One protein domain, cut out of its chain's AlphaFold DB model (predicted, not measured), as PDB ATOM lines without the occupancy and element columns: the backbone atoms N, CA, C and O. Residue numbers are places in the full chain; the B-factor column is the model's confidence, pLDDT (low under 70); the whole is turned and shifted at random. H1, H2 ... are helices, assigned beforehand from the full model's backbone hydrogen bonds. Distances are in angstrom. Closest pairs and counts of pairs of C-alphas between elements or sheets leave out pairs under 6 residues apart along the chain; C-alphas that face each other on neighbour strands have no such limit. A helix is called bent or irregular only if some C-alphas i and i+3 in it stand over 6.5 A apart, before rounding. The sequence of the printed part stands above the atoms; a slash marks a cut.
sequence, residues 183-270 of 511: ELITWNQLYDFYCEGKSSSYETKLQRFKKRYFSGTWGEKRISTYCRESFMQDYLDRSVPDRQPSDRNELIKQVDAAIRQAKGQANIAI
ATOM      1  N   GLU A 183     107.162 172.495 167.840       85.75
ATOM      2  CA  GLU A 183     105.916 171.968 168.371       85.75
ATOM      3  C   GLU A 183     104.774 172.262 167.397       85.75
ATOM      4  O   GLU A 183     104.533 173.407 167.009       85.75
ATOM      5  N   LEU A 184     104.083 171.207 166.975       91.38
ATOM      6  CA  LEU A 184     102.834 171.304 166.231       91.38
ATOM      7  C   LEU A 184     101.693 171.167 167.232       91.38
ATOM      8  O   LEU A 184     101.294 170.065 167.602       91.38
ATOM      9  N   ILE A 185     101.203 172.314 167.683       93.25
ATOM     10  CA  ILE A 185     100.186 172.432 168.723       93.25
ATOM     11  C   ILE A 185      98.790 172.430 168.098       93.25
ATOM     12  O   ILE A 185      97.883 171.805 168.644       93.25
ATOM     13  N   THR A 186      98.604 173.111 166.963       96.19
ATOM     14  CA  THR A 186      97.288 173.306 166.330       96.19
ATOM     15  C   THR A 186      97.163 172.602 164.983       96.19
ATOM     16  O   THR A 186      98.156 172.330 164.298       96.19
ATOM     17  N   TRP A 187      95.925 172.333 164.559       95.38
ATOM     18  CA  TRP A 187      95.656 171.723 163.254       95.38
ATOM     19  C   TRP A 187      96.218 172.536 162.086       95.38
ATOM     20  O   TRP A 187      96.733 171.954 161.130       95.38
ATOM     21  N   ASN A 188      96.173 173.868 162.170       93.69
ATOM     22  CA  ASN A 188      96.760 174.753 161.168       93.69
ATOM     23  C   ASN A 188      98.273 174.570 161.068       93.69
ATOM     24  O   ASN A 188      98.781 174.415 159.958       93.69
ATOM     25  N   GLN A 189      98.975 174.500 162.202       92.44
ATOM     26  CA  GLN A 189     100.420 174.270 162.223       92.44
ATOM     27  C   GLN A 189     100.787 172.915 161.607       92.44
ATOM     28  O   GLN A 189     101.741 172.837 160.832       92.44
ATOM     29  N   LEU A 190     100.010 171.863 161.892       94.19
ATOM     30  CA  LEU A 190     100.193 170.548 161.274       94.19
ATOM     31  C   LEU A 190      99.961 170.580 159.758       94.19
ATOM     32  O   LEU A 190     100.736 169.986 159.007       94.19
ATOM     33  N   TYR A 191      98.919 171.274 159.294       91.69
ATOM     34  CA  TYR A 191      98.633 171.406 157.865       91.69
ATOM     35  C   TYR A 191      99.696 172.225 157.131       91.69
ATOM     36  O   TYR A 191     100.096 171.832 156.037       91.69
ATOM     37  N   ASP A 192     100.175 173.318 157.724       89.69
ATOM     38  CA  ASP A 192     101.240 174.138 157.142       89.69
ATOM     39  C   ASP A 192     102.538 173.346 157.037       89.69
ATOM     40  O   ASP A 192     103.115 173.262 155.954       89.69
ATOM     41  N   PHE A 193     102.914 172.641 158.108       89.88
ATOM     42  CA  PHE A 193     104.030 171.702 158.078       89.88
ATOM     43  C   PHE A 193     103.861 170.632 156.988       89.88
ATOM     44  O   PHE A 193     104.797 170.321 156.253       89.88
ATOM     45  N   TYR A 194     102.662 170.068 156.834       91.62
ATOM     46  CA  TYR A 194     102.418 169.054 155.810       91.62
ATOM     47  C   TYR A 194     102.442 169.616 154.380       91.62
ATOM     48  O   TYR A 194     102.723 168.866 153.443       91.62
ATOM     49  N   CYS A 195     102.179 170.912 154.189       87.81
ATOM     50  CA  CYS A 195     102.304 171.580 152.891       87.81
ATOM     51  C   CYS A 195     103.768 171.790 152.474       87.81
ATOM     52  O   CYS A 195     104.060 171.818 151.276       87.81
ATOM     53  N   GLU A 196     104.692 171.895 153.432       82.75
ATOM     54  CA  GLU A 196     106.110 172.123 153.156       82.75
ATOM     55  C   GLU A 196     106.697 171.008 152.268       82.75
ATOM     56  O   GLU A 196     106.582 169.809 152.541       82.75
ATOM     57  N   GLY A 197     107.324 171.406 151.156       72.94
ATOM     58  CA  GLY A 197     107.972 170.485 150.213       72.94
ATOM     59  C   GLY A 197     107.020 169.690 149.310       72.94
ATOM     60  O   GLY A 197     107.462 168.764 148.628       72.94
ATOM     61  N   LYS A 198     105.721 170.016 149.282       82.56
ATOM     62  CA  LYS A 198     104.766 169.415 148.339       82.56
ATOM     63  C   LYS A 198     104.796 170.123 146.981       82.56
ATOM     64  O   LYS A 198     105.213 171.269 146.857       82.56
ATOM     65  N   SER A 199     104.336 169.437 145.933       79.50
ATOM     66  CA  SER A 199     104.163 170.063 144.618       79.50
ATOM     67  C   SER A 199     103.066 171.130 144.667       79.50
ATOM     68  O   SER A 199     102.047 170.917 145.321       79.50
ATOM     69  N   SER A 200     103.204 172.210 143.890       80.50
ATOM     70  CA  SER A 200     102.228 173.319 143.834       80.50
ATOM     71  C   SER A 200     100.771 172.855 143.625       80.50
ATOM     72  O   SER A 200      99.838 173.368 144.246       80.50
ATOM     73  N   SER A 201     100.550 171.811 142.818       78.19
ATOM     74  CA  SER A 201      99.217 171.225 142.607       78.19
ATOM     75  C   SER A 201      98.646 170.530 143.849       78.19
ATOM     76  O   SER A 201      97.442 170.599 144.103       78.19
ATOM     77  N   TYR A 202      99.491 169.849 144.625       83.94
ATOM     78  CA  TYR A 202      99.080 169.163 145.845       83.94
ATOM     79  C   TYR A 202      98.921 170.156 146.995       83.94
ATOM     80  O   TYR A 202      97.937 170.076 147.720       83.94
ATOM     81  N   GLU A 203      99.809 171.142 147.094       87.75
ATOM     82  CA  GLU A 203      99.688 172.272 148.015       87.75
ATOM     83  C   GLU A 203      98.357 173.010 147.824       87.75
ATOM     84  O   GLU A 203      97.597 173.156 148.775       87.75
ATOM     85  N   THR A 204      97.996 173.357 146.582       88.62
ATOM     86  CA  THR A 204      96.690 173.968 146.264       88.62
ATOM     87  C   THR A 204      95.522 173.122 146.788       88.62
ATOM     88  O   THR A 204      94.555 173.648 147.348       88.62
ATOM     89  N   LYS A 205      95.607 171.790 146.648       88.69
ATOM     90  CA  LYS A 205      94.600 170.865 147.187       88.69
ATOM     91  C   LYS A 205      94.549 170.933 148.717       88.69
ATOM     92  O   LYS A 205      93.453 171.015 149.266       88.69
ATOM     93  N   LEU A 206      95.698 170.901 149.390       91.19
ATOM     94  CA  LEU A 206      95.785 170.971 150.850       91.19
ATOM     95  C   LEU A 206      95.240 172.297 151.382       91.19
ATOM     96  O   LEU A 206      94.418 172.279 152.292       91.19
ATOM     97  N   GLN A 207      95.587 173.423 150.758       90.50
ATOM     98  CA  GLN A 207      95.084 174.744 151.141       90.50
ATOM     99  C   GLN A 207      93.564 174.857 150.976       90.50
ATOM    100  O   GLN A 207      92.888 175.426 151.833       90.50
ATOM    101  N   ARG A 208      92.980 174.242 149.935       90.50
ATOM    102  CA  ARG A 208      91.515 174.163 149.790       90.50
ATOM    103  C   ARG A 208      90.865 173.414 150.958       90.50
ATOM    104  O   ARG A 208      89.830 173.851 151.457       90.50
ATOM    105  N   PHE A 209      91.454 172.295 151.382       91.62
ATOM    106  CA  PHE A 209      90.964 171.521 152.528       91.62
ATOM    107  C   PHE A 209      91.163 172.272 153.846       91.62
ATOM    108  O   PHE A 209      90.215 172.351 154.625       91.62
ATOM    109  N   LYS A 210      92.329 172.896 154.050       92.75
ATOM    110  CA  LYS A 210      92.617 173.764 155.200       92.75
ATOM    111  C   LYS A 210      91.569 174.870 155.317       92.75
ATOM    112  O   LYS A 210      90.896 174.968 156.333       92.75
ATOM    113  N   LYS A 211      91.330 175.623 154.238       92.31
ATOM    114  CA  LYS A 211      90.321 176.695 154.203       92.31
ATOM    115  C   LYS A 211      88.905 176.194 154.507       92.31
ATOM    116  O   LYS A 211      88.141 176.892 155.163       92.31
ATOM    117  N   ARG A 212      88.532 175.009 154.017       92.06
ATOM    118  CA  ARG A 212      87.172 174.471 154.181       92.06
ATOM    119  C   ARG A 212      86.922 173.871 155.568       92.06
ATOM    120  O   ARG A 212      85.849 174.071 156.119       92.06
ATOM    121  N   TYR A 213      87.879 173.118 156.105       93.06
ATOM    122  CA  TYR A 213      87.670 172.295 157.302       93.06
ATOM    123  C   TYR A 213      88.380 172.825 158.550       93.06
ATOM    124  O   TYR A 213      87.889 172.596 159.655       93.06
ATOM    125  N   PHE A 214      89.472 173.568 158.369       93.56
ATOM    126  CA  PHE A 214      90.362 174.064 159.422       93.56
ATOM    127  C   PHE A 214      90.459 175.602 159.430       93.56
ATOM    128  O   PHE A 214      91.428 176.164 159.925       93.56
ATOM    129  N   SER A 215      89.489 176.324 158.866       89.50
ATOM    130  CA  SER A 215      89.472 177.791 158.939       89.50
ATOM    131  C   SER A 215      88.962 178.304 160.286       89.50
ATOM    132  O   SER A 215      88.171 177.650 160.972       89.50
ATOM    133  N   GLY A 216      89.417 179.505 160.654       89.25
ATOM    134  CA  GLY A 216      89.036 180.161 161.901       89.25
ATOM    135  C   GLY A 216      89.442 179.347 163.128       89.25
ATOM    136  O   GLY A 216      90.505 178.728 163.158       89.25
ATOM    137  N   THR A 217      88.562 179.313 164.130       92.12
ATOM    138  CA  THR A 217      88.815 178.633 165.409       92.12
ATOM    139  C   THR A 217      89.096 177.141 165.249       92.12
ATOM    140  O   THR A 217      89.854 176.588 166.035       92.12
ATOM    141  N   TRP A 218      88.563 176.489 164.210       93.12
ATOM    142  CA  TRP A 218      88.758 175.057 163.954       93.12
ATOM    143  C   TRP A 218      90.192 174.682 163.602       93.12
ATOM    144  O   TRP A 218      90.614 173.568 163.896       93.12
ATOM    145  N   GLY A 219      90.947 175.579 162.974       92.88
ATOM    146  CA  GLY A 219      92.365 175.348 162.706       92.88
ATOM    147  C   GLY A 219      93.253 175.603 163.916       92.88
ATOM    148  O   GLY A 219      94.301 174.977 164.042       92.88
ATOM    149  N   GLU A 220      92.813 176.480 164.819       95.50
ATOM    150  CA  GLU A 220      93.555 176.866 166.024       95.50
ATOM    151  C   GLU A 220      93.306 175.943 167.222       95.50
ATOM    152  O   GLU A 220      93.991 176.046 168.239       95.50
ATOM    153  N   LYS A 221      92.354 175.005 167.119       95.38
ATOM    154  CA  LYS A 221      92.152 173.999 168.165       95.38
ATOM    155  C   LYS A 221      93.416 173.153 168.350       95.38
ATOM    156  O   LYS A 221      94.083 172.779 167.380       95.38
ATOM    157  N   ARG A 222      93.717 172.844 169.613       95.50
ATOM    158  CA  ARG A 222      94.879 172.037 169.998       95.50
ATOM    159  C   ARG A 222      94.697 170.594 169.545       95.50
ATOM    160  O   ARG A 222      93.633 170.021 169.733       95.50
ATOM    161  N   ILE A 223      95.738 170.002 168.975       95.88
ATOM    162  CA  ILE A 223      95.704 168.628 168.468       95.88
ATOM    163  C   ILE A 223      95.615 167.625 169.629       95.88
ATOM    164  O   ILE A 223      94.858 166.659 169.543       95.88
ATOM    165  N   SER A 224      96.324 167.878 170.731       94.56
ATOM    166  CA  SER A 224      96.405 166.968 171.882       94.56
ATOM    167  C   SER A 224      95.073 166.739 172.602       94.56
ATOM    168  O   SER A 224      94.900 165.727 173.274       94.56
ATOM    169  N   THR A 225      94.092 167.629 172.432       93.62
ATOM    170  CA  THR A 225      92.764 167.484 173.050       93.62
ATOM    171  C   THR A 225      91.836 166.551 172.274       93.62
ATOM    172  O   THR A 225      90.718 166.291 172.715       93.62
ATOM    173  N   TYR A 226      92.244 166.087 171.091       94.44
ATOM    174  CA  TYR A 226      91.403 165.265 170.231       94.44
ATOM    175  C   TYR A 226      91.628 163.782 170.459       94.44
ATOM    176  O   TYR A 226      92.747 163.292 170.319       94.44
ATOM    177  N   CYS A 227      90.539 163.066 170.737       92.75
ATOM    178  CA  CYS A 227      90.435 161.627 170.550       92.75
ATOM    179  C   CYS A 227      89.767 161.321 169.215       92.75
ATOM    180  O   CYS A 227      89.378 162.220 168.462       92.75
ATOM    181  N   ARG A 228      89.660 160.031 168.907       91.44
ATOM    182  CA  ARG A 228      88.990 159.553 167.702       91.44
ATOM    183  C   ARG A 228      87.575 160.123 167.598       91.44
ATOM    184  O   ARG A 228      87.239 160.719 166.582       91.44
ATOM    185  N   GLU A 229      86.774 159.967 168.643       92.69
ATOM    186  CA  GLU A 229      85.352 160.314 168.669       92.69
ATOM    187  C   GLU A 229      85.156 161.819 168.477       92.69
ATOM    188  O   GLU A 229      84.403 162.240 167.596       92.69
ATOM    189  N   SER A 230      85.904 162.636 169.227       93.31
ATOM    190  CA  SER A 230      85.812 164.092 169.110       93.31
ATOM    191  C   SER A 230      86.309 164.590 167.754       93.31
ATOM    192  O   SER A 230      85.733 165.521 167.195       93.31
ATOM    193  N   PHE A 231      87.320 163.945 167.162       94.31
ATOM    194  CA  PHE A 231      87.776 164.297 165.817       94.31
ATOM    195  C   PHE A 231      86.730 163.943 164.755       94.31
ATOM    196  O   PHE A 231      86.488 164.728 163.832       94.31
ATOM    197  N   MET A 232      86.104 162.767 164.875       91.81
ATOM    198  CA  MET A 232      85.039 162.336 163.970       91.81
ATOM    199  C   MET A 232      83.884 163.335 163.992       91.81
ATOM    200  O   MET A 232      83.532 163.873 162.943       91.81
ATOM    201  N   GLN A 233      83.391 163.677 165.181       91.75
ATOM    202  CA  GLN A 233      82.307 164.636 165.351       91.75
ATOM    203  C   GLN A 233      82.650 166.016 164.764       91.75
ATOM    204  O   GLN A 233      81.891 166.555 163.956       91.75
ATOM    205  N   ASP A 234      83.819 166.564 165.104       92.12
ATOM    206  CA  ASP A 234      84.174 167.950 164.776       92.12
ATOM    207  C   ASP A 234      84.612 168.165 163.320       92.12
ATOM    208  O   ASP A 234      84.353 169.228 162.746       92.12
ATOM    209  N   TYR A 235      85.275 167.181 162.702       92.19
ATOM    210  CA  TYR A 235      85.875 167.342 161.369       92.19
ATOM    211  C   TYR A 235      85.296 166.407 160.310       92.19
ATOM    212  O   TYR A 235      85.245 166.787 159.133       92.19
ATOM    213  N   LEU A 236      84.854 165.202 160.680       90.06
ATOM    214  CA  LEU A 236      84.368 164.211 159.715       90.06
ATOM    215  C   LEU A 236      82.853 164.186 159.573       90.06
ATOM    216  O   LEU A 236      82.395 164.011 158.450       90.06
ATOM    217  N   ASP A 237      82.090 164.462 160.621       87.94
ATOM    218  CA  ASP A 237      80.630 164.307 160.605       87.94
ATOM    219  C   ASP A 237      79.902 165.657 160.684       87.94
ATOM    220  O   ASP A 237      78.770 165.781 160.221       87.94
ATOM    221  N   ARG A 238      80.595 166.716 161.121       88.12
ATOM    222  CA  ARG A 238      80.113 168.101 161.055       88.12
ATOM    223  C   ARG A 238      79.648 168.496 159.647       88.12
ATOM    224  O   ARG A 238      80.369 168.309 158.661       88.12
ATOM    225  N   SER A 239      78.490 169.151 159.572       87.25
ATOM    226  CA  SER A 239      78.004 169.783 158.342       87.25
ATOM    227  C   SER A 239      78.912 170.946 157.929       87.25
ATOM    228  O   SER A 239      79.168 171.861 158.711       87.25
ATOM    229  N   VAL A 240      79.429 170.899 156.701       87.69
ATOM    230  CA  VAL A 240      80.305 171.930 156.130       87.69
ATOM    231  C   VAL A 240      79.779 172.296 154.741       87.69
ATOM    232  O   VAL A 240      79.540 171.378 153.947       87.69
ATOM    233  N   PRO A 241      79.626 173.594 154.410       86.62
ATOM    234  CA  PRO A 241      79.207 174.021 153.078       86.62
ATOM    235  C   PRO A 241      80.082 173.420 151.971       86.62
ATOM    236  O   PRO A 241      81.304 173.294 152.112       86.62
ATOM    237  N   ASP A 242      79.452 173.025 150.864       84.88
ATOM    238  CA  ASP A 242      80.094 172.418 149.688       84.88
ATOM    239  C   ASP A 242      80.895 171.131 149.955       84.88
ATOM    240  O   ASP A 242      81.768 170.747 149.150       84.88
ATOM    241  N   ARG A 243      80.630 170.451 151.078       84.75
ATOM    242  CA  ARG A 243      81.225 169.148 151.388       84.75
ATOM    243  C   ARG A 243      80.938 168.166 150.256       84.75
ATOM    244  O   ARG A 243      79.794 167.937 149.878       84.75
ATOM    245  N   GLN A 244      82.000 167.562 149.732       83.25
ATOM    246  CA  GLN A 244      81.878 166.498 148.739       83.25
ATOM    247  C   GLN A 244      81.816 165.133 149.436       83.25
ATOM    248  O   GLN A 244      82.492 164.955 150.453       83.25
ATOM    249  N   PRO A 245      81.119 164.130 148.871       78.19
ATOM    250  CA  PRO A 245      81.064 162.784 149.451       78.19
ATOM    251  C   PRO A 245      82.449 162.169 149.713       78.19
ATOM    252  O   PRO A 245      82.672 161.492 150.712       78.19
ATOM    253  N   SER A 246      83.428 162.456 148.847       83.12
ATOM    254  CA  SER A 246      84.803 161.964 148.989       83.12
ATOM    255  C   SER A 246      85.635 162.694 150.050       83.12
ATOM    256  O   SER A 246      86.718 162.216 150.393       83.12
ATOM    257  N   ASP A 247      85.186 163.857 150.537       87.88
ATOM    258  CA  ASP A 247      85.998 164.710 151.409       87.88
ATOM    259  C   ASP A 247      86.309 164.019 152.740       87.88
ATOM    260  O   ASP A 247      87.430 164.148 153.220       87.88
ATOM    261  N   ARG A 248      85.388 163.215 153.290       88.25
ATOM    262  CA  ARG A 248      85.614 162.448 154.530       88.25
ATOM    263  C   ARG A 248      86.850 161.548 154.425       88.25
ATOM    264  O   ARG A 248      87.747 161.599 155.260       88.25
ATOM    265  N   ASN A 249      86.932 160.759 153.353       88.31
ATOM    266  CA  ASN A 249      88.062 159.862 153.103       88.31
ATOM    267  C   ASN A 249      89.365 160.614 152.829       88.31
ATOM    268  O   ASN A 249      90.448 160.135 153.174       88.31
ATOM    269  N   GLU A 250      89.266 161.754 152.152       89.88
ATOM    270  CA  GLU A 250      90.423 162.577 151.838       89.88
ATOM    271  C   GLU A 250      90.949 163.303 153.085       89.88
ATOM    272  O   GLU A 250      92.164 163.361 153.248       89.88
ATOM    273  N   LEU A 251      90.076 163.751 153.994       91.62
ATOM    274  CA  LEU A 251      90.444 164.292 155.305       91.62
ATOM    275  C   LEU A 251      91.182 163.255 156.142       91.62
ATOM    276  O   LEU A 251      92.308 163.520 156.554       91.62
ATOM    277  N   ILE A 252      90.612 162.054 156.304       91.94
ATOM    278  CA  ILE A 252      91.276 160.949 157.017       91.94
ATOM    279  C   ILE A 252      92.670 160.714 156.429       91.94
ATOM    280  O   ILE A 252      93.660 160.680 157.148       91.94
ATOM    281  N   LYS A 253      92.767 160.604 155.098       91.12
ATOM    282  CA  LYS A 253      94.041 160.367 154.410       91.12
ATOM    283  C   LYS A 253      95.056 161.491 154.642       91.12
ATOM    284  O   LYS A 253      96.232 161.192 154.818       91.12
ATOM    285  N   GLN A 254      94.636 162.750 154.549       93.12
ATOM    286  CA  GLN A 254      95.529 163.902 154.688       93.12
ATOM    287  C   GLN A 254      96.010 164.059 156.126       93.12
ATOM    288  O   GLN A 254      97.211 164.192 156.332       93.12
ATOM    289  N   VAL A 255      95.100 163.987 157.097       94.25
ATOM    290  CA  VAL A 255      95.423 164.149 158.517       94.25
ATOM    291  C   VAL A 255      96.299 162.999 159.002       94.25
ATOM    292  O   VAL A 255      97.338 163.242 159.603       94.25
ATOM    293  N   ASP A 256      95.959 161.757 158.658       93.25
ATOM    294  CA  ASP A 256      96.786 160.590 158.981       93.25
ATOM    295  C   ASP A 256      98.192 160.697 158.364       93.25
ATOM    296  O   ASP A 256      99.200 160.461 159.029       93.25
ATOM    297  N   ALA A 257      98.291 161.110 157.095       92.06
ATOM    298  CA  ALA A 257      99.583 161.312 156.443       92.06
ATOM    299  C   ALA A 257     100.392 162.455 157.079       92.06
ATOM    300  O   ALA A 257     101.604 162.313 157.232       92.06
ATOM    301  N   ALA A 258      99.741 163.552 157.470       93.44
ATOM    302  CA  ALA A 258     100.378 164.676 158.146       93.44
ATOM    303  C   ALA A 258     100.914 164.268 159.524       93.44
ATOM    304  O   ALA A 258     102.081 164.523 159.817       93.44
ATOM    305  N   ILE A 259     100.111 163.560 160.328       94.44
ATOM    306  CA  ILE A 259     100.518 163.036 161.639       94.44
ATOM    307  C   ILE A 259     101.683 162.059 161.487       94.44
ATOM    308  O   ILE A 259     102.678 162.179 162.199       94.44
ATOM    309  N   ARG A 260     101.603 161.109 160.547       91.62
ATOM    310  CA  ARG A 260     102.694 160.154 160.295       91.62
ATOM    311  C   ARG A 260     103.967 160.850 159.825       91.62
ATOM    312  O   ARG A 260     105.052 160.480 160.265       91.62
ATOM    313  N   GLN A 261     103.846 161.871 158.974       90.50
ATOM    314  CA  GLN A 261     104.987 162.683 158.556       90.50
ATOM    315  C   GLN A 261     105.593 163.431 159.748       90.50
ATOM    316  O   GLN A 261     106.807 163.427 159.881       90.50
ATOM    317  N   ALA A 262     104.778 164.029 160.619       90.50
ATOM    318  CA  ALA A 262     105.244 164.735 161.808       90.50
ATOM    319  C   ALA A 262     105.939 163.788 162.803       90.50
ATOM    320  O   ALA A 262     107.096 164.009 163.145       90.50
ATOM    321  N   LYS A 263     105.294 162.675 163.183       89.50
ATOM    322  CA  LYS A 263     105.861 161.663 164.097       89.50
ATOM    323  C   LYS A 263     107.133 161.003 163.555       89.50
ATOM    324  O   LYS A 263     107.981 160.574 164.329       89.50
ATOM    325  N   GLY A 264     107.268 160.905 162.233       84.44
ATOM    326  CA  GLY A 264     108.464 160.370 161.581       84.44
ATOM    327  C   GLY A 264     109.646 161.344 161.518       84.44
ATOM    328  O   GLY A 264     110.707 160.957 161.032       84.44
ATOM    329  N   GLN A 265     109.490 162.598 161.959       79.31
ATOM    330  CA  GLN A 265     110.511 163.641 161.831       79.31
ATOM    331  C   GLN A 265     111.133 163.980 163.184       79.31
ATOM    332  O   GLN A 265     110.470 164.429 164.110       79.31
ATOM    333  N   ALA A 266     112.455 163.843 163.275       68.38
ATOM    334  CA  ALA A 266     113.202 163.970 164.525       68.38
ATOM    335  C   ALA A 266     113.313 165.406 165.092       68.38
ATOM    336  O   ALA A 266     114.098 165.628 165.999       68.38
ATOM    337  N   ASN A 267     112.679 166.426 164.508       71.31
ATOM    338  CA  ASN A 267     112.623 167.820 165.015       71.31
ATOM    339  C   ASN A 267     111.188 168.306 165.219       71.31
ATOM    340  O   ASN A 267     110.986 169.477 165.528       71.31
ATOM    341  N   ILE A 268     110.206 167.437 165.018       81.81
ATOM    342  CA  ILE A 268     108.810 167.794 165.163       81.81
ATOM    343  C   ILE A 268     108.298 167.138 166.432       81.81
ATOM    344  O   ILE A 268     108.310 165.915 166.557       81.81
ATOM    345  N   ALA A 269     107.860 167.965 167.368       85.62
ATOM    346  CA  ALA A 269     107.121 167.506 168.526       85.62
ATOM    347  C   ALA A 269     105.632 167.633 168.203       85.62
ATOM    348  O   ALA A 269     105.147 168.703 167.834       85.62
ATOM    349  N   ILE A 270     104.911 166.522 168.290       91.44
ATOM    350  CA  ILE A 270     103.461 166.501 168.150       91.44
ATOM    351  C   ILE A 270     102.888 165.538 169.176       91.44
ATOM    352  O   ILE A 270     103.259 164.364 169.215       91.44
TER     353      ILE A 270
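AT A GLANCE: This is residues 183 to 270 of the 511 residues of an uncharacterized protein of Bermanella sp (UniProt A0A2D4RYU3). The long helix H5 crosses one side of a helical hairpin made by H1 and H2, packing on H1 at nearly a right angle. The short H3 packs on H1, and H4 comes near H5 close to where H5 begins. The printed part has 88 residues with five named helices, H1 to H5 in chain order, and no named strand; its class is all helix. It is compact, with a radius of gyration of the C-alphas of 12.5 A and spans of 36 by 31 by 21 A.

HOW THE PARTS SIT: H5, residues 247 to 263, touches H1, residues 187 to 195, with residues 255 to 262 alone. Their closest C-alphas, of Ala 258 and Tyr 194, are 5.4 A apart, and their lines are about perpendicular at 80 degrees. H1 is the hub, touching three helices. It forms a hairpin with H2, residues 200 to 213, at a shallow tilt of 10 degrees, opposite ways; the closest C-alphas, of Cys 195 and Glu 203, are 5.6 A apart. H3, residues 217 to 220, touches H1, with C-alphas 219 and 188 closest at 4.7 A. H4, residues 228 to 237, is close to H5 but not clearly touching: C-alphas 236 and 248 are closest at 5.6 A. In H1, H2 and H5 every O i to N i+4 pair is within hydrogen-bond range; in H4 5 of 6 are, and H3 is too short for one.

IN THESE COORDINATES: H5 runs 23.8 A, from C-alpha 247 at (85.998, 164.710, 151.409) to C-alpha 263 at (105.861, 161.663, 164.097). H2 is 19.9 A long, H1 12.3 A, H4 12.0 A and H3 5.1 A. H1 begins with C-alpha 187 at (95.656, 171.723, 163.254). H4 is only just irregular: C-alphas 234 and 237 are 6.6 A apart.

THE WHOLE: The two C-alphas farthest apart, of Pro 241 and Ala 266, are 37.3 A from each other. The printed part has no cut, and no link is long. Mean pLDDT of the printed part is 89.3; residue 266 is under 70.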